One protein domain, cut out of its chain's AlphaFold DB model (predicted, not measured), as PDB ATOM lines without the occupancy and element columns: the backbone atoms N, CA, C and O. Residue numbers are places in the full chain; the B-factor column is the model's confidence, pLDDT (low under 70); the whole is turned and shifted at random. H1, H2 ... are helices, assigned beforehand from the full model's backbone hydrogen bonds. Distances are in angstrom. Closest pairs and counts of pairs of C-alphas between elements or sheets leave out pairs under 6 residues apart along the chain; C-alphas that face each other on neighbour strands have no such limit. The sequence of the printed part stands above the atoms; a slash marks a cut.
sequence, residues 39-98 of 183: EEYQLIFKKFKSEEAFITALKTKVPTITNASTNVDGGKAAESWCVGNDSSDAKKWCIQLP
ATOM      1  N   GLU A  39     -13.147 -17.070 -15.374       95.38
ATOM      2  CA  GLU A  39     -11.966 -16.697 -16.161       95.38
ATOM      3  C   GLU A  39     -10.776 -16.308 -15.273       95.38
ATOM      4  O   GLU A  39      -9.644 -16.693 -15.552       95.38
ATOM      5  N   GLU A  40     -11.012 -15.584 -14.178       95.44
ATOM      6  CA  GLU A  40      -9.956 -15.193 -13.242       95.44
ATOM      7  C   GLU A  40      -9.357 -16.404 -12.517       95.44
ATOM      8  O   GLU A  40      -8.136 -16.478 -12.378       95.44
ATOM      9  N   TYR A  41     -10.166 -17.394 -12.131       96.88
ATOM     10  CA  TYR A  41      -9.639 -18.651 -11.592       96.88
ATOM     11  C   TYR A  41      -8.845 -19.444 -12.629       96.88
ATOM     12  O   TYR A  41      -7.790 -20.003 -12.315       96.88
ATOM     13  N   GLN A  42      -9.303 -19.464 -13.880       97.88
ATOM     14  CA  GLN A  42      -8.556 -20.097 -14.962       97.88
ATOM     15  C   GLN A  42      -7.210 -19.387 -15.210       97.88
ATOM     16  O   GLN A  42      -6.202 -20.055 -15.445       97.88
ATOM     17  N   LEU A  43      -7.155 -18.052 -15.106       97.19
ATOM     18  CA  LEU A  43      -5.911 -17.275 -15.191       97.19
ATOM     19  C   LEU A  43      -4.972 -17.567 -14.018       97.19
ATOM     20  O   LEU A  43      -3.771 -17.729 -14.238       97.19
ATOM     21  N   ILE A  44      -5.502 -17.670 -12.793       96.62
ATOM     22  CA  ILE A  44      -4.737 -18.082 -11.604       96.62
ATOM     23  C   ILE A  44      -4.083 -19.436 -11.866       96.62
ATOM     24  O   ILE A  44      -2.865 -19.576 -11.733       96.62
ATOM     25  N   PHE A  45      -4.867 -20.418 -12.318       97.88
ATOM     26  CA  PHE A  45      -4.329 -21.729 -12.644       97.88
ATOM     27  C   PHE A  45      -3.271 -21.649 -13.746       97.88
ATOM     28  O   PHE A  45      -2.159 -22.134 -13.560       97.88
ATOM     29  N   LYS A  46      -3.566 -20.978 -14.866       97.44
ATOM     30  CA  LYS A  46      -2.620 -20.804 -15.977       97.44
ATOM     31  C   LYS A  46      -1.285 -20.220 -15.502       97.44
ATOM     32  O   LYS A  46      -0.235 -20.690 -15.933       97.44
ATOM     33  N   LYS A  47      -1.323 -19.222 -14.616       96.25
ATOM     34  CA  LYS A  47      -0.139 -18.527 -14.099       96.25
ATOM     35  C   LYS A  47       0.716 -19.401 -13.188       96.25
ATOM     36  O   LYS A  47       1.940 -19.313 -13.265       96.25
ATOM     37  N   PHE A  48       0.091 -20.200 -12.326       97.38
ATOM     38  CA  PHE A  48       0.786 -20.905 -11.248       97.38
ATOM     39  C   PHE A  48       0.882 -22.420 -11.449       97.38
ATOM     40  O   PHE A  48       1.544 -23.081 -10.657       97.38
ATOM     41  N   LYS A  49       0.297 -23.002 -12.508       96.75
ATOM     42  CA  LYS A  49       0.307 -24.461 -12.748       96.75
ATOM     43  C   LYS A  49       1.701 -25.081 -12.885       96.75
ATOM     44  O   LYS A  49       1.833 -26.290 -12.735       96.75
ATOM     45  N   SER A  50       2.738 -24.287 -13.154       96.62
ATOM     46  CA  SER A  50       4.134 -24.743 -13.140       96.62
ATOM     47  C   SER A  50       4.751 -24.811 -11.735       96.62
ATOM     48  O   SER A  50       5.825 -25.383 -11.580       96.62
ATOM     49  N   GLU A  51       4.115 -24.226 -10.717       97.19
ATOM     50  CA  GLU A  51       4.550 -24.317  -9.322       97.19
ATOM     51  C   GLU A  51       4.032 -25.620  -8.697       97.19
ATOM     52  O   GLU A  51       2.831 -25.798  -8.488       97.19
ATOM     53  N   GLU A  52       4.939 -26.531  -8.344       96.94
ATOM     54  CA  GLU A  52       4.578 -27.822  -7.738       96.94
ATOM     55  C   GLU A  52       3.780 -27.660  -6.434       96.94
ATOM     56  O   GLU A  52       2.801 -28.374  -6.203       96.94
ATOM     57  N   ALA A  53       4.152 -26.676  -5.608       97.25
ATOM     58  CA  ALA A  53       3.449 -26.359  -4.367       97.25
ATOM     59  C   ALA A  53       1.989 -25.947  -4.618       97.25
ATOM     60  O   ALA A  53       1.098 -26.373  -3.885       97.25
ATOM     61  N   PHE A  54       1.727 -25.186  -5.688       97.69
ATOM     62  CA  PHE A  54       0.371 -24.788  -6.062       97.69
ATOM     63  C   PHE A  54      -0.459 -26.003  -6.485       97.69
ATOM     64  O   PHE A  54      -1.540 -26.225  -5.949       97.69
ATOM     65  N   ILE A  55       0.070 -26.857  -7.371       98.31
ATOM     66  CA  ILE A  55      -0.621 -28.091  -7.788       98.31
ATOM     67  C   ILE A  55      -0.889 -29.013  -6.594       98.31
ATOM     68  O   ILE A  55      -1.978 -29.577  -6.482       98.31
ATOM     69  N   THR A  56       0.072 -29.145  -5.682       97.69
ATOM     70  CA  THR A  56      -0.084 -29.932  -4.450       97.69
ATOM     71  C   THR A  56      -1.214 -29.387  -3.583       97.69
ATOM     72  O   THR A  56      -2.040 -30.158  -3.095       97.69
ATOM     73  N   ALA A  57      -1.307 -28.065  -3.450       96.81
ATOM     74  CA  ALA A  57      -2.386 -27.420  -2.721       96.81
ATOM     75  C   ALA A  57      -3.750 -27.689  -3.378       96.81
ATOM     76  O   ALA A  57      -4.680 -28.129  -2.698       96.81
ATOM     77  N   LEU A  58      -3.864 -27.546  -4.703       97.56
ATOM     78  CA  LEU A  58      -5.111 -27.825  -5.428       97.56
ATOM     79  C   LEU A  58      -5.567 -29.287  -5.291       97.56
ATOM     80  O   LEU A  58      -6.764 -29.551  -5.145       97.56
ATOM     81  N   LYS A  59      -4.626 -30.241  -5.260       97.69
ATOM     82  CA  LYS A  59      -4.921 -31.675  -5.075       97.69
ATOM     83  C   LYS A  59      -5.625 -32.001  -3.760       97.69
ATOM     84  O   LYS A  59      -6.316 -33.012  -3.691       97.69
ATOM     85  N   THR A  60      -5.512 -31.145  -2.741       96.44
ATOM     86  CA  THR A  60      -6.252 -31.314  -1.476       96.44
ATOM     87  C   THR A  60      -7.771 -31.198  -1.650       96.44
ATOM     88  O   THR A  60      -8.522 -31.706  -0.821       96.44
ATOM     89  N   LYS A  61      -8.228 -30.545  -2.728       95.06
ATOM     90  CA  LYS A  61      -9.645 -30.410  -3.095       95.06
ATOM     91  C   LYS A  61     -10.004 -31.241  -4.324       95.06
ATOM     92  O   LYS A  61     -11.072 -31.842  -4.354       95.06
ATOM     93  N   VAL A  62      -9.113 -31.295  -5.317       96.50
ATOM     94  CA  VAL A  62      -9.323 -32.012  -6.584       96.50
ATOM     95  C   VAL A  62      -8.124 -32.932  -6.861       96.50
ATOM     96  O   VAL A  62      -7.183 -32.519  -7.535       96.50
ATOM     97  N   PRO A  63      -8.115 -34.187  -6.367       96.81
ATOM     98  CA  PRO A  63      -6.925 -35.053  -6.387       96.81
ATOM     99  C   PRO A  63      -6.341 -35.366  -7.772       96.81
ATOM    100  O   PRO A  63      -5.157 -35.679  -7.891       96.81
ATOM    101  N   THR A  64      -7.158 -35.289  -8.823       96.94
ATOM    102  CA  THR A  64      -6.769 -35.600 -10.206       96.94
ATOM    103  C   THR A  64      -6.095 -34.436 -10.932       96.94
ATOM    104  O   THR A  64      -5.607 -34.631 -12.045       96.94
ATOM    105  N   ILE A  65      -6.066 -33.233 -10.344       98.12
ATOM    106  CA  ILE A  65      -5.504 -32.056 -11.008       98.12
ATOM    107  C   ILE A  65      -3.987 -32.185 -11.179       98.12
ATOM    108  O   ILE A  65      -3.265 -32.614 -10.274       98.12
ATOM    109  N   THR A  66      -3.483 -31.801 -12.349       98.00
ATOM    110  CA  THR A  66      -2.050 -31.765 -12.659       98.00
ATOM    111  C   THR A  66      -1.692 -30.462 -13.367       98.00
ATOM    112  O   THR A  66      -2.565 -29.703 -13.779       98.00
ATOM    113  N   ASN A  67      -0.399 -30.200 -13.549       96.62
ATOM    114  CA  ASN A  67       0.077 -29.059 -14.336       96.62
ATOM    115  C   ASN A  67      -0.306 -29.128 -15.830       96.62
ATOM    116  O   ASN A  67      -0.279 -28.106 -16.515       96.62
ATOM    117  N   ALA A  68      -0.662 -30.316 -16.328       97.06
ATOM    118  CA  ALA A  68      -1.106 -30.554 -17.698       97.06
ATOM    119  C   ALA A  68      -2.630 -30.432 -17.870       97.06
ATOM    120  O   ALA A  68      -3.127 -30.520 -18.992       97.06
ATOM    121  N   SER A  69      -3.384 -30.245 -16.782       97.75
ATOM    122  CA  SER A  69      -4.830 -30.049 -16.849       97.75
ATOM    123  C   SER A  69      -5.195 -28.788 -17.638       97.75
ATOM    124  O   SER A  69      -4.415 -27.838 -17.751       97.75
ATOM    125  N   THR A  70      -6.409 -28.782 -18.192       97.25
ATOM    126  CA  THR A  70      -6.926 -27.631 -18.934       97.25
ATOM    127  C   THR A  70      -7.083 -26.423 -18.012       97.25
ATOM    128  O   THR A  70      -7.263 -26.572 -16.801       97.25
ATOM    129  N   ASN A  71      -7.070 -25.214 -18.579       97.12
ATOM    130  CA  ASN A  71      -7.326 -24.012 -17.788       97.12
ATOM    131  C   ASN A  71      -8.720 -24.056 -17.140       97.12
ATOM    132  O   ASN A  71      -8.858 -23.597 -16.015       97.12
ATOM    133  N   VAL A  72      -9.716 -24.669 -17.794       97.25
ATOM    134  CA  VAL A  72     -11.080 -24.833 -17.261       97.25
ATOM    135  C   VAL A  72     -11.099 -25.728 -16.019       97.25
ATOM    136  O   VAL A  72     -11.626 -25.322 -14.984       97.25
ATOM    137  N   ASP A  73     -10.510 -26.923 -16.091       97.81
ATOM    138  CA  ASP A  73     -10.492 -27.858 -14.955       97.81
ATOM    139  C   ASP A  73      -9.623 -27.327 -13.813       97.81
ATOM    140  O   ASP A  73     -10.000 -27.385 -12.642       97.81
ATOM    141  N   GLY A  74      -8.477 -26.748 -14.166       97.44
ATOM    142  CA  GLY A  74      -7.594 -26.088 -13.219       97.44
ATOM    143  C   GLY A  74      -8.218 -24.865 -12.560       97.44
ATOM    144  O   GLY A  74      -8.011 -24.654 -11.368       97.44
ATOM    145  N   GLY A  75      -9.038 -24.105 -13.289       97.44
ATOM    146  CA  GLY A  75      -9.810 -22.988 -12.755       97.44
ATOM    147  C   GLY A  75     -10.809 -23.441 -11.692       97.44
ATOM    148  O   GLY A  75     -10.809 -22.897 -10.595       97.44
ATOM    149  N   LYS A  76     -11.576 -24.508 -11.944       97.44
ATOM    150  CA  LYS A  76     -12.496 -25.086 -10.940       97.44
ATOM    151  C   LYS A  76     -11.763 -25.588  -9.692       97.44
ATOM    152  O   LYS A  76     -12.256 -25.450  -8.570       97.44
ATOM    153  N   ALA A  77     -10.577 -26.171  -9.872       97.69
ATOM    154  CA  ALA A  77      -9.737 -26.594  -8.755       97.69
ATOM    155  C   ALA A  77      -9.203 -25.392  -7.957       97.69
ATOM    156  O   ALA A  77      -9.245 -25.411  -6.727       97.69
ATOM    157  N   ALA A  78      -8.756 -24.335  -8.645       96.62
ATOM    158  CA  ALA A  78      -8.321 -23.083  -8.029       96.62
ATOM    159  C   ALA A  78      -9.462 -22.397  -7.267       96.62
ATOM    160  O   ALA A  78      -9.256 -21.986  -6.130       96.62
ATOM    161  N   GLU A  79     -10.668 -22.346  -7.832       95.88
ATOM    162  CA  GLU A  79     -11.874 -21.858  -7.158       95.88
ATOM    163  C   GLU A  79     -12.129 -22.621  -5.857       95.88
ATOM    164  O   GLU A  79     -12.150 -22.026  -4.778       95.88
ATOM    165  N   SER A  80     -12.218 -23.949  -5.948       94.19
ATOM    166  CA  SER A  80     -12.483 -24.830  -4.803       94.19
ATOM    167  C   SER A  80     -11.448 -24.692  -3.682       94.19
ATOM    168  O   SER A  80     -11.749 -24.968  -2.518       94.19
ATOM    169  N   TRP A  81     -10.214 -24.314  -4.023       94.94
ATOM    170  CA  TRP A  81      -9.131 -24.137  -3.063       94.94
ATOM    171  C   TRP A  81      -9.035 -22.711  -2.502       94.94
ATOM    172  O   TRP A  81      -8.694 -22.546  -1.331       94.94
ATOM    173  N   CYS A  82      -9.333 -21.694  -3.311       93.19
ATOM    174  CA  CYS A  82      -9.233 -20.285  -2.933       93.19
ATOM    175  C   CYS A  82     -10.431 -19.787  -2.118       93.19
ATOM    176  O   CYS A  82     -10.267 -18.930  -1.249       93.19
ATOM    177  N   VAL A  83     -11.643 -20.276  -2.396       89.88
ATOM    178  CA  VAL A  83     -12.855 -19.807  -1.710       89.88
ATOM    179  C   VAL A  83     -12.797 -20.184  -0.226       89.88
ATOM    180  O   VAL A  83     -12.772 -21.358   0.137       89.88
ATOM    181  N   GLY A  84     -12.787 -19.167   0.638       81.12
ATOM    182  CA  GLY A  84     -12.763 -19.325   2.096       81.12
ATOM    183  C   GLY A  84     -11.395 -19.681   2.683       81.12
ATOM    184  O   GLY A  84     -11.323 -20.012   3.861       81.12
ATOM    185  N   ASN A  85     -10.321 -19.623   1.888       86.12
ATOM    186  CA  ASN A  85      -8.960 -19.907   2.333       86.12
ATOM    187  C   ASN A  85      -8.194 -18.602   2.590       86.12
ATOM    188  O   ASN A  85      -8.010 -17.788   1.684       86.12
ATOM    189  N   ASP A  86      -7.750 -18.402   3.827       85.31
ATOM    190  CA  ASP A  86      -7.088 -17.189   4.322       85.31
ATOM    191  C   ASP A  86      -5.585 -17.381   4.607       85.31
ATOM    192  O   ASP A  86      -4.910 -16.468   5.101       85.31
ATOM    193  N   SER A  87      -5.045 -18.551   4.254       88.25
ATOM    194  CA  SER A  87      -3.631 -18.886   4.428       88.25
ATOM    195  C   SER A  87      -2.691 -17.911   3.703       88.25
ATOM    196  O   SER A  87      -3.058 -17.213   2.752       88.25
ATOM    197  N   SER A  88      -1.421 -17.885   4.118       87.31
ATOM    198  CA  SER A  88      -0.365 -17.148   3.405       87.31
ATOM    199  C   SER A  88      -0.255 -17.561   1.936       87.31
ATOM    200  O   SER A  88      -0.011 -16.720   1.072       87.31
ATOM    201  N   ASP A  89      -0.495 -18.838   1.647       88.88
ATOM    202  CA  ASP A  89      -0.457 -19.385   0.296       88.88
ATOM    203  C   ASP A  89      -1.639 -18.887  -0.543       88.88
ATOM    204  O   ASP A  89      -1.473 -18.538  -1.713       88.88
ATOM    205  N   ALA A  90      -2.824 -18.749   0.062       89.12
ATOM    206  CA  ALA A  90      -3.966 -18.130  -0.604       89.12
ATOM    207  C   ALA A  90      -3.683 -16.661  -0.948       89.12
ATOM    208  O   ALA A  90      -3.981 -16.223  -2.056       89.12
ATOM    209  N   LYS A  91      -3.002 -15.913  -0.071       86.81
ATOM    210  CA  LYS A  91      -2.568 -14.532  -0.374       86.81
ATOM    211  C   LYS A  91      -1.573 -14.458  -1.537       86.81
ATOM    212  O   LYS A  91      -1.516 -13.435  -2.215       86.81
ATOM    213  N   LYS A  92      -0.803 -15.525  -1.772       90.38
ATOM    214  CA  LYS A  92       0.148 -15.632  -2.884       90.38
ATOM    215  C   LYS A  92      -0.544 -15.978  -4.206       90.38
ATOM    216  O   LYS A  92      -0.254 -15.343  -5.218       90.38
ATOM    217  N   TRP A  93      -1.418 -16.985  -4.215       93.81
ATOM    218  CA  TRP A  93      -1.968 -17.547  -5.458       93.81
ATOM    219  C   TRP A  93      -3.372 -17.047  -5.802       93.81
ATOM    220  O   TRP A  93      -3.680 -16.851  -6.976       93.81
ATOM    221  N   CYS A  94      -4.218 -16.780  -4.808       93.19
ATOM    222  CA  CYS A  94      -5.584 -16.290  -4.998       93.19
ATOM    223  C   CYS A  94      -5.573 -14.766  -5.174       93.19
ATOM    224  O   CYS A  94      -6.087 -14.000  -4.353       93.19
ATOM    225  N   ILE A  95      -4.946 -14.312  -6.258       90.19
ATOM    226  CA  ILE A  95      -4.776 -12.901  -6.611       90.19
ATOM    227  C   ILE A  95      -5.474 -12.582  -7.931       90.19
ATOM    228  O   ILE A  95      -5.683 -13.450  -8.770       90.19
ATOM    229  N   GLN A  96      -5.839 -11.313  -8.119       90.12
ATOM    230  CA  GLN A  96      -6.422 -10.889  -9.389       90.12
ATOM    231  C   GLN A  96      -5.295 -10.693 -10.402       90.12
ATOM    232  O   GLN A  96      -4.378  -9.905 -10.164       90.12
ATOM    233  N   LEU A  97      -5.364 -11.428 -11.507       93.12
ATOM    234  CA  LEU A  97      -4.404 -11.340 -12.598       93.12
ATOM    235  C   LEU A  97      -4.987 -10.519 -13.756       93.12
ATOM    236  O   LEU A  97      -6.207 -10.503 -13.928       93.12
ATOM    237  N   PRO A  98      -4.137  -9.861 -14.563       94.31
ATOM    238  CA  PRO A  98      -4.578  -9.193 -15.779       94.31
ATOM    239  C   PRO A  98      -5.300 -10.151 -16.730       94.31
ATOM    240  O   PRO A  98      -4.764 -11.206 -17.078       94.31
TER     241      PRO A  98
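Overview. This is residues 39 to 98 of the 183 residues of an uncharacterized protein of Mycoplasma haemofelis (strain Ohio2) (UniProt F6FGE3). H1 and H2 make a V, joined by a tight link, and H3 crosses the open mouth of the V, about perpendicular to both. The short H4 sits over one side of the V, running back from the end of H3, and much of the long link between H2 and H3 loops round the other side. The printed part has 60 residues with four named helices, in the order H1, H2, H3, H4, and no named strand; the class is all helix. It is compact, with a radius of gyration of the C-alphas of 9.8 A, and rounded, spanning 25 by 25 by 17 A.

Along the chain. H1, residues 39 to 48, begins with C-alpha 39 at (-11.966, -16.697, -16.161) and is 14.3 A long from first to last C-alpha. H2 is residues 52 to 59, 10.6 A. H3, residues 71 to 82, is the longest helix, 15.4 A, and begins with C-alpha 71 at (-7.326, -24.012, -17.788). H4, residues 88 to 93, is 9.0 A long and ends with C-alpha 93 at (-1.968, -17.547, -5.458).

Arrangement. H1 touches H3 at 90 degrees, about perpendicular; their closest C-alphas, Gln 42 and Gly 75, are 3.8 A apart. H2 touches H3, about perpendicular at 80 degrees, with residues 77 to 81 of H3 alone; the closest C-alphas, Leu 58 and Ala 77, are 5.8 A apart. H1 and H2 are close but not clearly touching, with C-alphas 48 and 54 at 6.5 A the closest, and run opposite ways at a steep tilt of 42 degrees. H4 is close to H3 but not clearly touching, with C-alphas 82 and 90 at 6.1 A the closest, and runs opposite ways at a shallow tilt of 20 degrees. In H1, H2, H3 and H4 every O i to N i+4 pair is within hydrogen-bond range.

Size, cuts and confidence. The two C-alphas farthest apart, Pro 63 and Pro 98, are 27.6 A apart. The printed part has no cut. The link from H2 to H3, 11 residues, is long; those from H1 to H2 and from H3 to H4 are tight. The mean pLDDT of the printed part is 94.8, and no printed residue is under 70.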